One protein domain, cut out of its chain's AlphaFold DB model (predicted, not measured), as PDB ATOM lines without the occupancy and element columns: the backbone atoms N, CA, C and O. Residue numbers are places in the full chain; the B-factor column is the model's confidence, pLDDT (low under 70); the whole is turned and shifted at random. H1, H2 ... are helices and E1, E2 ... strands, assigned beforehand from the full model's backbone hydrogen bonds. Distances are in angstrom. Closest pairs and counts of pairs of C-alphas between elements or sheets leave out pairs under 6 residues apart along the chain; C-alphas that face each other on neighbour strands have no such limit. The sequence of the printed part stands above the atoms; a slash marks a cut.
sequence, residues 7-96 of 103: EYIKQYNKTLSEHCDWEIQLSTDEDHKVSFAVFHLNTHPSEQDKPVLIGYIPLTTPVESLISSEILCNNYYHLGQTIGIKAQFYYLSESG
ATOM      1  N   GLU A   7      27.224  33.089 -27.827       89.19
ATOM      2  CA  GLU A   7      28.169  34.151 -28.166       89.19
ATOM      3  C   GLU A   7      29.315  34.261 -27.153       89.19
ATOM      4  O   GLU A   7      30.470  34.337 -27.568       89.19
ATOM      5  N   TYR A   8      29.022  34.199 -25.848       89.44
ATOM      6  CA  TYR A   8      30.054  34.216 -24.810       89.44
ATOM      7  C   TYR A   8      30.996  33.018 -24.945       89.44
ATOM      8  O   TYR A   8      32.208  33.197 -24.981       89.44
ATOM      9  N   ILE A   9      30.445  31.812 -25.103       91.12
ATOM     10  CA  ILE A   9      31.235  30.580 -25.266       91.12
ATOM     11  C   ILE A   9      32.105  30.662 -26.523       91.12
ATOM     12  O   ILE A   9      33.286  30.329 -26.488       91.12
ATOM     13  N   LYS A  10      31.556  31.176 -27.631       92.81
ATOM     14  CA  LYS A  10      32.309  31.368 -28.873       92.81
ATOM     15  C   LYS A  10      33.464  32.357 -28.703       92.81
ATOM     16  O   LYS A  10      34.543  32.112 -29.231       92.81
ATOM     17  N   GLN A  11      33.252  33.462 -27.989       93.06
ATOM     18  CA  GLN A  11      34.318  34.421 -27.683       93.06
ATOM     19  C   GLN A  11      35.378  33.803 -26.766       93.06
ATOM     20  O   GLN A  11      36.563  33.946 -27.041       93.06
ATOM     21  N   TYR A  12      34.957  33.066 -25.739       94.31
ATOM     22  CA  TYR A  12      35.847  32.369 -24.812       94.31
ATOM     23  C   TYR A  12      36.751  31.376 -25.549       94.31
ATOM     24  O   TYR A  12      37.970  31.449 -25.427       94.31
ATOM     25  N   ASN A  13      36.166  30.499 -26.372       93.75
ATOM     26  CA  ASN A  13      36.913  29.517 -27.161       93.75
ATOM     27  C   ASN A  13      37.809  30.169 -28.208       93.75
ATOM     28  O   ASN A  13      38.913  29.687 -28.442       93.75
ATOM     29  N   LYS A  14      37.380  31.290 -28.804       94.31
ATOM     30  CA  LYS A  14      38.250  32.063 -29.692       94.31
ATOM     31  C   LYS A  14      39.509  32.510 -28.947       94.31
ATOM     32  O   LYS A  14      40.605  32.255 -29.430       94.31
ATOM     33  N   THR A  15      39.360  33.106 -27.766       94.00
ATOM     34  CA  THR A  15      40.508  33.517 -26.951       94.00
ATOM     35  C   THR A  15      41.368  32.318 -26.548       94.00
ATOM     36  O   THR A  15      42.581  32.381 -26.692       94.00
ATOM     37  N   LEU A  16      40.777  31.201 -26.105       91.75
ATOM     38  CA  LEU A  16      41.551  29.998 -25.772       91.75
ATOM     39  C   LEU A  16      42.380  29.499 -26.956       91.75
ATOM     40  O   LEU A  16      43.565  29.255 -26.772       91.75
ATOM     41  N   SER A  17      41.798  29.436 -28.156       90.88
ATOM     42  CA  SER A  17      42.484  28.952 -29.363       90.88
ATOM     43  C   SER A  17      43.682  29.806 -29.792       90.88
ATOM     44  O   SER A  17      44.556  29.328 -30.508       90.88
ATOM     45  N   GLU A  18      43.747  31.067 -29.354       91.12
ATOM     46  CA  GLU A  18      44.893  31.953 -29.594       91.12
ATOM     47  C   GLU A  18      46.058  31.678 -28.621       91.12
ATOM     48  O   GLU A  18      47.177  32.133 -28.862       91.12
ATOM     49  N   HIS A  19      45.819  30.930 -27.537       89.56
ATOM     50  CA  HIS A  19      46.770  30.744 -26.439       89.56
ATOM     51  C   HIS A  19      47.089  29.284 -26.096       89.56
ATOM     52  O   HIS A  19      48.178  29.019 -25.596       89.56
ATOM     53  N   CYS A  20      46.166  28.349 -26.324       86.88
ATOM     54  CA  CYS A  20      46.299  26.949 -25.931       86.88
ATOM     55  C   CYS A  20      45.348  26.034 -26.721       86.88
ATOM     56  O   CYS A  20      44.369  26.484 -27.312       86.88
ATOM     57  N   ASP A  21      45.592  24.725 -26.659       88.44
ATOM     58  CA  ASP A  21      44.775  23.709 -27.335       88.44
ATOM     59  C   ASP A  21      43.554  23.270 -26.499       88.44
ATOM     60  O   ASP A  21      43.190  22.091 -26.494       88.44
ATOM     61  N   TRP A  22      42.952  24.173 -25.719       90.88
ATOM     62  CA  TRP A  22      41.796  23.860 -24.868       90.88
ATOM     63  C   TRP A  22      40.504  24.465 -25.425       90.88
ATOM     64  O   TRP A  22      40.501  25.546 -26.007       90.88
ATOM     65  N   GLU A  23      39.383  23.789 -25.189       93.00
ATOM     66  CA  GLU A  23      38.037  24.245 -25.540       93.00
ATOM     67  C   GLU A  23      37.095  24.097 -24.343       93.00
ATOM     68  O   GLU A  23      37.211  23.154 -23.563       93.00
ATOM     69  N   ILE A  24      36.132  25.006 -24.210       93.69
ATOM     70  CA  ILE A  24      35.029  24.890 -23.262       93.69
ATOM     71  C   ILE A  24      33.697  24.601 -23.952       93.69
ATOM     72  O   ILE A  24      33.383  25.132 -25.020       93.69
ATOM     73  N   GLN A  25      32.861  23.815 -23.283       92.94
ATOM     74  CA  GLN A  25      31.463  23.601 -23.646       92.94
ATOM     75  C   GLN A  25      30.584  23.699 -22.400       92.94
ATOM     76  O   GLN A  25      31.054  23.513 -21.276       92.94
ATOM     77  N   LEU A  26      29.294  23.996 -22.575       91.31
ATOM     78  CA  LEU A  26      28.351  23.911 -21.459       91.31
ATOM     79  C   LEU A  26      28.271  22.468 -20.980       91.31
ATOM     80  O   LEU A  26      28.057  21.557 -21.778       91.31
ATOM     81  N   SER A  27      28.431  22.276 -19.673       89.44
ATOM     82  CA  SER A  27      28.289  20.954 -19.087       89.44
ATOM     83  C   SER A  27      26.867  20.426 -19.286       89.44
ATOM     84  O   SER A  27      25.888  21.100 -18.962       89.44
ATOM     85  N   THR A  28      26.762  19.200 -19.795       85.88
ATOM     86  CA  THR A  28      25.512  18.426 -19.839       85.88
ATOM     87  C   THR A  28      25.369  17.492 -18.637       85.88
ATOM     88  O   THR A  28      24.403  16.737 -18.565       85.88
ATOM     89  N   ASP A  29      26.344  17.500 -17.728       85.62
ATOM     90  CA  ASP A  29      26.354  16.672 -16.529       85.62
ATOM     91  C   ASP A  29      25.467  17.296 -15.439       85.62
ATOM     92  O   ASP A  29      25.568  18.489 -15.131       85.62
ATOM     93  N   GLU A  30      24.593  16.469 -14.863       84.06
ATOM     94  CA  GLU A  30      23.649  16.837 -13.811       84.06
ATOM     95  C   GLU A  30      24.358  17.363 -12.553       84.06
ATOM     96  O   GLU A  30      23.842  18.284 -11.911       84.06
ATOM     97  N   ASP A  31      25.555  16.853 -12.250       86.38
ATOM     98  CA  ASP A  31      26.345  17.274 -11.088       86.38
ATOM     99  C   ASP A  31      27.116  18.583 -11.345       86.38
ATOM    100  O   ASP A  31      27.522  19.278 -10.412       86.38
ATOM    101  N   HIS A  32      27.258  18.982 -12.615       85.94
ATOM    102  CA  HIS A  32      28.080  20.115 -13.044       85.94
ATOM    103  C   HIS A  32      27.293  21.166 -13.849       85.94
ATOM    104  O   HIS A  32      27.874  21.887 -14.660       85.94
ATOM    105  N   LYS A  33      25.983  21.319 -13.601       82.00
ATOM    106  CA  LYS A  33      25.070  22.226 -14.344       82.00
ATOM    107  C   LYS A  33      25.491  23.700 -14.406       82.00
ATOM    108  O   LYS A  33      25.008  24.443 -15.257       82.00
ATOM    109  N   VAL A  34      26.353  24.149 -13.492       87.75
ATOM    110  CA  VAL A  34      26.845  25.540 -13.408       87.75
ATOM    111  C   VAL A  34      28.345  25.603 -13.718       87.75
ATOM    112  O   VAL A  34      29.087  26.406 -13.150       87.75
ATOM    113  N   SER A  35      28.802  24.727 -14.613       92.19
ATOM    114  CA  SER A  35      30.198  24.637 -15.026       92.19
ATOM    115  C   SER A  35      30.342  24.518 -16.539       92.19
ATOM    116  O   SER A  35      29.460  24.020 -17.241       92.19
ATOM    117  N   PHE A  36      31.497  24.946 -17.029       93.44
ATOM    118  CA  PHE A  36      31.995  24.547 -18.330       93.44
ATOM    119  C   PHE A  36      32.738  23.223 -18.208       93.44
ATOM    120  O   PHE A  36      33.550  23.049 -17.301       93.44
ATOM    121  N   ALA A  37      32.471  22.309 -19.132       93.50
ATOM    122  CA  ALA A  37      33.331  21.170 -19.396       93.50
ATOM    123  C   ALA A  37      34.519  21.655 -20.235       93.50
ATOM    124  O   ALA A  37      34.318  22.331 -21.244       93.50
ATOM    125  N   VAL A  38      35.737  21.339 -19.803       92.81
ATOM    126  CA  VAL A  38      36.980  21.738 -20.467       92.81
ATOM    127  C   VAL A  38      37.563  20.535 -21.189       92.81
ATOM    128  O   VAL A  38      37.734  19.471 -20.591       92.81
ATOM    129  N   PHE A  39      37.901  20.710 -22.457       91.06
ATOM    130  CA  PHE A  39      38.456  19.682 -23.320       91.06
ATOM    131  C   PHE A  39      39.842  20.076 -23.816       91.06
ATOM    132  O   PHE A  39      40.071  21.231 -24.158       91.06
ATOM    133  N   HIS A  40      40.745  19.106 -23.904       88.69
ATOM    134  CA  HIS A  40      42.013  19.230 -24.607       88.69
ATOM    135  C   HIS A  40      41.838  18.734 -26.048       88.69
ATOM    136  O   HIS A  40      41.458  17.580 -26.257       88.69
ATOM    137  N   LEU A  41      42.095  19.595 -27.032       84.56
ATOM    138  CA  LEU A  41      41.871  19.333 -28.458       84.56
ATOM    139  C   LEU A  41      43.015  18.548 -29.110       84.56
ATOM    140  O   LEU A  41      42.791  17.840 -30.088       84.56
ATOM    141  N   ASN A  42      44.232  18.647 -28.570       70.25
ATOM    142  CA  ASN A  42      45.408  17.996 -29.141       70.25
ATOM    143  C   ASN A  42      45.626  16.627 -28.492       70.25
ATOM    144  O   ASN A  42      46.317  16.487 -27.479       70.25
ATOM    145  N   THR A  43      44.956  15.610 -29.018       61.75
ATOM    146  CA  THR A  43      45.164  14.238 -28.578       61.75
ATOM    147  C   THR A  43      46.455  13.660 -29.130       61.75
ATOM    148  O   THR A  43      46.864  13.908 -30.262       61.75
ATOM    149  N   HIS A  44      47.077  12.861 -28.267       54.34
ATOM    150  CA  HIS A  44      48.155  11.909 -28.501       54.34
ATOM    151  C   HIS A  44      48.294  11.469 -29.978       54.34
ATOM    152  O   HIS A  44      47.278  11.167 -30.604       54.34
ATOM    153  N   PRO A  45      49.513  11.314 -30.537       56.78
ATOM    154  CA  PRO A  45      49.731  10.991 -31.959       56.78
ATOM    155  C   PRO A  45      49.038   9.709 -32.469       56.78
ATOM    156  O   PRO A  45      48.995   9.472 -33.671       56.78
ATOM    157  N   SER A  46      48.497   8.882 -31.572       59.66
ATOM    158  CA  SER A  46      47.709   7.681 -31.864       59.66
ATOM    159  C   SER A  46      46.192   7.909 -31.979       59.66
ATOM    160  O   SER A  46      45.501   7.032 -32.485       59.66
ATOM    161  N   GLU A  47      45.667   9.040 -31.503       58.62
ATOM    162  CA  GLU A  47      44.232   9.364 -31.458       58.62
ATOM    163  C   GLU A  47      43.964  10.813 -31.880       58.62
ATOM    164  O   GLU A  47      43.162  11.505 -31.258       58.62
ATOM    165  N   GLN A  48      44.647  11.292 -32.925       56.78
ATOM    166  CA  GLN A  48      44.331  12.585 -33.535       56.78
ATOM    167  C   GLN A  48      42.814  12.663 -33.804       56.78
ATOM    168  O   GLN A  48      42.224  11.691 -34.272       56.78
ATOM    169  N   ASP A  49      42.195  13.794 -33.451       64.25
ATOM    170  CA  ASP A  49      40.795  14.172 -33.736       64.25
ATOM    171  C   ASP A  49      39.718  13.912 -32.663       64.25
ATOM    172  O   ASP A  49      38.531  14.106 -32.945       64.25
ATOM    173  N   LYS A  50      40.060  13.541 -31.419       73.75
ATOM    174  CA  LYS A  50      39.057  13.450 -30.335       73.75
ATOM    175  C   LYS A  50      39.363  14.388 -29.166       73.75
ATOM    176  O   LYS A  50      40.333  14.154 -28.460       73.75
ATOM    177  N   PRO A  51      38.507  15.385 -28.881       82.44
ATOM    178  CA  PRO A  51      38.631  16.187 -27.668       82.44
ATOM    179  C   PRO A  51      38.574  15.306 -26.413       82.44
ATOM    180  O   PRO A  51      37.654  14.500 -26.257       82.44
ATOM    181  N   VAL A  52      39.531  15.471 -25.498       86.19
ATOM    182  CA  VAL A  52      39.565  14.749 -24.215       86.19
ATOM    183  C   VAL A  52      39.074  15.665 -23.110       86.19
ATOM    184  O   VAL A  52      39.647  16.728 -22.899       86.19
ATOM    185  N   LEU A  53      38.037  15.249 -22.380       88.69
ATOM    186  CA  LEU A  53      37.571  15.968 -21.195       88.69
ATOM    187  C   LEU A  53      38.674  15.961 -20.128       88.69
ATOM    188  O   LEU A  53      39.068  14.896 -19.656       88.69
ATOM    189  N   ILE A  54      39.140  17.143 -19.730       88.06
ATOM    190  CA  ILE A  54      40.154  17.304 -18.678       88.06
ATOM    191  C   ILE A  54      39.549  17.728 -17.338       88.06
ATOM    192  O   ILE A  54      40.174  17.533 -16.298       88.06
ATOM    193  N   GLY A  55      38.331  18.276 -17.337       90.75
ATOM    194  CA  GLY A  55      37.622  18.601 -16.105       90.75
ATOM    195  C   GLY A  55      36.495  19.609 -16.283       90.75
ATOM    196  O   GLY A  55      36.054  19.889 -17.397       90.75
ATOM    197  N   TYR A  56      36.051  20.164 -15.157       92.94
ATOM    198  CA  TYR A  56      34.981  21.152 -15.088       92.94
ATOM    199  C   TYR A  56      35.460  22.411 -14.370       92.94
ATOM    200  O   TYR A  56      36.178  22.327 -13.372       92.94
ATOM    201  N   ILE A  57      35.031  23.575 -14.852       92.62
ATOM    202  CA  ILE A  57      35.306  24.871 -14.220       92.62
ATOM    203  C   ILE A  57      34.008  25.657 -14.025       92.62
ATOM    204  O   ILE A  57      33.128  25.587 -14.881       92.62
ATOM    205  N   PRO A  58      33.866  26.459 -12.957       91.94
ATOM    206  CA  PRO A  58      32.699  27.321 -12.785       91.94
ATOM    207  C   PRO A  58      32.482  28.254 -13.983       91.94
ATOM    208  O   PRO A  58      33.447  28.792 -14.527       91.94
ATOM    209  N   LEU A  59      31.222  28.538 -14.334       90.56
ATOM    210  CA  LEU A  59      30.875  29.459 -15.436       90.56
ATOM    211  C   LEU A  59      31.440  30.879 -15.267       90.56
ATOM    212  O   LEU A  59      31.566  31.625 -16.233       90.56
ATOM    213  N   THR A  60      31.755  31.270 -14.033       89.56
ATOM    214  CA  THR A  60      32.330  32.579 -13.702       89.56
ATOM    215  C   THR A  60      33.850  32.625 -13.850       89.56
ATOM    216  O   THR A  60      34.440  33.666 -13.574       89.56
ATOM    217  N   THR A  61      34.493  31.515 -14.221       89.38
ATOM    218  CA  THR A  61      35.952  31.432 -14.351       89.38
ATOM    219  C   THR A  61      36.424  32.286 -15.529       89.38
ATOM    220  O   THR A  61      36.045  31.995 -16.667       89.38
ATOM    221  N   PRO A  62      37.260  33.313 -15.300       90.19
ATOM    222  CA  PRO A  62      37.818  34.123 -16.378       90.19
ATOM    223  C   PRO A  62      38.685  33.282 -17.320       90.19
ATOM    224  O   PRO A  62      39.403  32.388 -16.868       90.19
ATOM    225  N   VAL A  63      38.659  33.596 -18.616       91.50
ATOM    226  CA  VAL A  63      39.433  32.873 -19.643       91.50
ATOM    227  C   VAL A  63      40.935  32.904 -19.368       91.50
ATOM    228  O   VAL A  63      41.629  31.905 -19.541       91.50
ATOM    229  N   GLU A  64      41.427  34.004 -18.808       92.69
ATOM    230  CA  GLU A  64      42.827  34.203 -18.439       92.69
ATOM    231  C   GLU A  64      43.277  33.241 -17.333       92.69
ATOM    232  O   GLU A  64      44.437  32.822 -17.297       92.69
ATOM    233  N   SER A  65      42.361  32.857 -16.437       92.00
ATOM    234  CA  SER A  65      42.653  31.876 -15.385       92.00
ATOM    235  C   SER A  65      42.851  30.484 -15.978       92.00
ATOM    236  O   SER A  65      43.716  29.734 -15.520       92.00
ATOM    237  N   LEU A  66      42.088  30.152 -17.021       90.75
ATOM    238  CA  LEU A  66      42.200  28.868 -17.699       90.75
ATOM    239  C   LEU A  66      43.496  28.776 -18.514       90.75
ATOM    240  O   LEU A  66      44.230  27.802 -18.372       90.75
ATOM    241  N   ILE A  67      43.838  29.838 -19.249       89.75
ATOM    242  CA  ILE A  67      45.119  29.957 -19.966       89.75
ATOM    243  C   ILE A  67      46.297  29.810 -18.997       89.75
ATOM    244  O   ILE A  67      47.223  29.040 -19.233       89.75
ATOM    245  N   SER A  68      46.249  30.507 -17.858       89.25
ATOM    246  CA  SER A  68      47.305  30.415 -16.843       89.25
ATOM    247  C   SER A  68      47.437  29.002 -16.266       89.25
ATOM    248  O   SER A  68      48.542  28.564 -15.949       89.25
ATOM    249  N   SER A  69      46.319  28.285 -16.134       87.69
ATOM    250  CA  SER A  69      46.304  26.908 -15.636       87.69
ATOM    251  C   SER A  69      46.971  25.949 -16.618       87.69
ATOM    252  O   SER A  69      47.750  25.104 -16.182       87.69
ATOM    253  N   GLU A  70      46.732  26.103 -17.924       85.56
ATOM    254  CA  GLU A  70      47.429  25.323 -18.953       85.56
ATOM    255  C   GLU A  70      48.942  25.534 -18.866       85.56
ATOM    256  O   GLU A  70      49.682  24.562 -18.709       85.56
ATOM    257  N   ILE A  71      49.391  26.793 -18.825       83.94
ATOM    258  CA  ILE A  71      50.817  27.135 -18.762       83.94
ATOM    259  C   ILE A  71      51.471  26.511 -17.524       83.94
ATOM    260  O   ILE A  71      52.570  25.955 -17.596       83.94
ATOM    261  N   LEU A  72      50.807  26.593 -16.366       81.56
ATOM    262  CA  LEU A  72      51.296  25.978 -15.135       81.56
ATOM    263  C   LEU A  72      51.386  24.456 -15.266       81.56
ATOM    264  O   LEU A  72      52.438  23.889 -14.967       81.56
ATOM    265  N   CYS A  73      50.325  23.799 -15.733       80.69
ATOM    266  CA  CYS A  73      50.298  22.351 -15.938       80.69
ATOM    267  C   CYS A  73      51.408  21.895 -16.890       80.69
ATOM    268  O   CYS A  73      52.131  20.945 -16.585       80.69
ATOM    269  N   ASN A  74      51.595  22.608 -17.998       80.38
ATOM    270  CA  ASN A  74      52.615  22.317 -18.991       80.38
ATOM    271  C   ASN A  74      54.034  22.476 -18.411       80.38
ATOM    272  O   ASN A  74      54.878  21.586 -18.531       80.38
ATOM    273  N   ASN A  75      54.279  23.553 -17.658       80.25
ATOM    274  CA  ASN A  75      55.549  23.763 -16.959       80.25
ATOM    275  C   ASN A  75      55.854  22.644 -15.951       80.25
ATOM    276  O   ASN A  75      56.978  22.138 -15.914       80.25
ATOM    277  N   TYR A  76      54.869  22.225 -15.150       75.62
ATOM    278  CA  TYR A  76      55.045  21.115 -14.209       75.62
ATOM    279  C   TYR A  76      55.274  19.782 -14.924       75.62
ATOM    280  O   TYR A  76      56.121  18.999 -14.489       75.62
ATOM    281  N   TYR A  77      54.581  19.535 -16.036       78.44
ATOM    282  CA  TYR A  77      54.787  18.348 -16.859       78.44
ATOM    283  C   TYR A  77      56.214  18.289 -17.425       78.44
ATOM    284  O   TYR A  77      56.905  17.278 -17.276       78.44
ATOM    285  N   HIS A  78      56.707  19.388 -18.002       77.06
ATOM    286  CA  HIS A  78      58.082  19.486 -18.494       77.06
ATOM    287  C   HIS A  78      59.126  19.362 -17.383       77.06
ATOM    288  O   HIS A  78      60.159  18.706 -17.570       77.06
ATOM    289  N   LEU A  79      58.865  19.946 -16.211       76.75
ATOM    290  CA  LEU A  79      59.728  19.784 -15.046       76.75
ATOM    291  C   LEU A  79      59.787  18.313 -14.613       76.75
ATOM    292  O   LEU A  79      60.879  17.785 -14.400       76.75
ATOM    293  N   GLY A  80      58.639  17.637 -14.547       75.56
ATOM    294  CA  GLY A  80      58.532  16.216 -14.224       75.56
ATOM    295  C   GLY A  80      59.299  15.332 -15.206       75.56
ATOM    296  O   GLY A  80      60.081  14.489 -14.776       75.56
ATOM    297  N   GLN A  81      59.167  15.574 -16.514       75.38
ATOM    298  CA  GLN A  81      59.962  14.877 -17.530       75.38
ATOM    299  C   GLN A  81      61.461  15.128 -17.353       75.38
ATOM    300  O   GLN A  81      62.250  14.190 -17.378       75.38
ATOM    301  N   THR A  82      61.869  16.375 -17.119       74.50
ATOM    302  CA  THR A  82      63.286  16.726 -16.941       74.50
ATOM    303  C   THR A  82      63.880  16.057 -15.700       74.50
ATOM    304  O   THR A  82      64.994  15.534 -15.751       74.50
ATOM    305  N   ILE A  83      63.147  16.048 -14.584       71.56
ATOM    306  CA  ILE A  83      63.561  15.368 -13.351       71.56
ATOM    307  C   ILE A  83      63.567  13.852 -13.555       71.56
ATOM    308  O   ILE A  83      64.532  13.208 -13.159       71.56
ATOM    309  N   GLY A  84      62.547  13.285 -14.202       65.00
ATOM    310  CA  GLY A  84      62.458  11.856 -14.503       65.00
ATOM    311  C   GLY A  84      63.604  11.374 -15.392       65.00
ATOM    312  O   GLY A  84      64.249  10.381 -15.071       65.00
ATOM    313  N   ILE A  85      63.933  12.131 -16.442       61.97
ATOM    314  CA  ILE A  85      65.088  11.879 -17.313       61.97
ATOM    315  C   ILE A  85      66.386  11.949 -16.504       61.97
ATOM    316  O   ILE A  85      67.206  11.036 -16.575       61.97
ATOM    317  N   LYS A  86      66.576  12.998 -15.693       61.41
ATOM    318  CA  LYS A  86      67.764  13.115 -14.832       61.41
ATOM    319  C   LYS A  86      67.871  11.942 -13.862       61.41
ATOM    320  O   LYS A  86      68.943  11.360 -13.754       61.41
ATOM    321  N   ALA A  87      66.782  11.562 -13.198       60.66
ATOM    322  CA  ALA A  87      66.746  10.414 -12.299       60.66
ATOM    323  C   ALA A  87      67.102   9.118 -13.039       60.66
ATOM    324  O   ALA A  87      67.929   8.355 -12.551       60.66
ATOM    325  N   GLN A  88      66.569   8.900 -14.243       55.88
ATOM    326  CA  GLN A  88      66.913   7.746 -15.072       55.88
ATOM    327  C   GLN A  88      68.406   7.718 -15.435       55.88
ATOM    328  O   GLN A  88      69.020   6.657 -15.355       55.88
ATOM    329  N   PHE A  89      69.019   8.863 -15.757       56.44
ATOM    330  CA  PHE A  89      70.470   8.953 -15.965       56.44
ATOM    331  C   PHE A  89      71.270   8.635 -14.697       56.44
ATOM    332  O   PHE A  89      72.254   7.905 -14.787       56.44
ATOM    333  N   TYR A  90      70.849   9.122 -13.524       55.47
ATOM    334  CA  TYR A  90      71.507   8.784 -12.257       55.47
ATOM    335  C   TYR A  90      71.414   7.281 -11.959       55.47
ATOM    336  O   TYR A  90      72.445   6.650 -11.735       55.47
ATOM    337  N   TYR A  91      70.229   6.676 -12.084       50.19
ATOM    338  CA  TYR A  91      70.046   5.231 -11.905       50.19
ATOM    339  C   TYR A  91      70.832   4.395 -12.933       50.19
ATOM    340  O   TYR A  91      71.373   3.346 -12.585       50.19
ATOM    341  N   LEU A  92      70.947   4.842 -14.190       53.53
ATOM    342  CA  LEU A  92      71.781   4.184 -15.210       53.53
ATOM    343  C   LEU A  92      73.284   4.332 -14.920       53.53
ATOM    344  O   LEU A  92      74.045   3.391 -15.141       53.53
ATOM    345  N   SER A  93      73.712   5.477 -14.377       52.16
ATOM    346  CA  SER A  93      75.106   5.697 -13.972       52.16
ATOM    347  C   SER A  93      75.504   4.868 -12.746       52.16
ATOM    348  O   SER A  93      76.625   4.367 -12.689       52.16
ATOM    349  N   GLU A  94      74.580   4.649 -11.804       54.44
ATOM    350  CA  GLU A  94      74.807   3.834 -10.603       54.44
ATOM    351  C   GLU A  94      74.695   2.325 -10.878       54.44
ATOM    352  O   GLU A  94      75.331   1.524 -10.198       54.44
ATOM    353  N   SER A  95      73.940   1.922 -11.908       53.56
ATOM    354  CA  SER A  95      73.804   0.516 -12.325       53.56
ATOM    355  C   SER A  95      74.891   0.035 -13.300       53.56
ATOM    356  O   SER A  95      74.871  -1.125 -13.710       53.56
ATOM    357  N   GLY A  96      75.866   0.881 -13.657       51.41
ATOM    358  CA  GLY A  96      77.033   0.491 -14.461       51.41
ATOM    359  C   GLY A  96      76.733   0.117 -15.920       51.41
ATOM    360  O   GLY A  96      77.604  -0.422 -16.604       51.41
TER     361      GLY A  96
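AT A GLANCE: This is residues 7 to 96 of the 103 residues of an uncharacterized protein of Pseudomonas migulae (UniProt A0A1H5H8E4). A small head, a strongly twisted three-stranded sheet with H1 over its edge strand E1, sends out the long helix H2 as a handle; residues 72 to 96 stand free. The printed part has 90 residues, in the order H1, E1, E2, E3, H2; the antiparallel sheet runs E1 E2 E3, class mixed. It is loose, radius of gyration of the C-alphas 17.4 A, spanning 60 by 28 by 26 A.

IN THESE COORDINATES: E1 is residues 22 to 26, E2 35 to 40, E3 52 to 58. H1, residues 7 to 19, 19.0 A, begins at C-alpha 7 (28.169, 34.151, -28.166). H2, residues 63 to 94, 46.7 A, ends at C-alpha 94 (74.807, 3.834, -10.603).

HOW THE PARTS SIT: E1 E2 E3 form a meander, antiparallel neighbours in chain order, of two hairpins; N 23 and O 39, and N 38 and O 55, are within hydrogen-bond range at 2.8 A. H1 is on the sheet, height 8.0 A; its closest C-alphas to E1 are Asn 13 and Glu 23, 5.6 A. H2 only grazes the sheet; its residues 63 to 67 alone touch H1, closest C-alphas Tyr 12 and Val 63, 6.3 A. O i to N i+4 pairs are within range throughout H2, 8 of 9 in H1.

THE WHOLE: The farthest C-alphas, Glu 7 and Gly 96, are 60.9 A apart. The printed part has no cut; the link E2 to E3 is long. Residues 43 to 49 and 84 to 96 have pLDDT under 70.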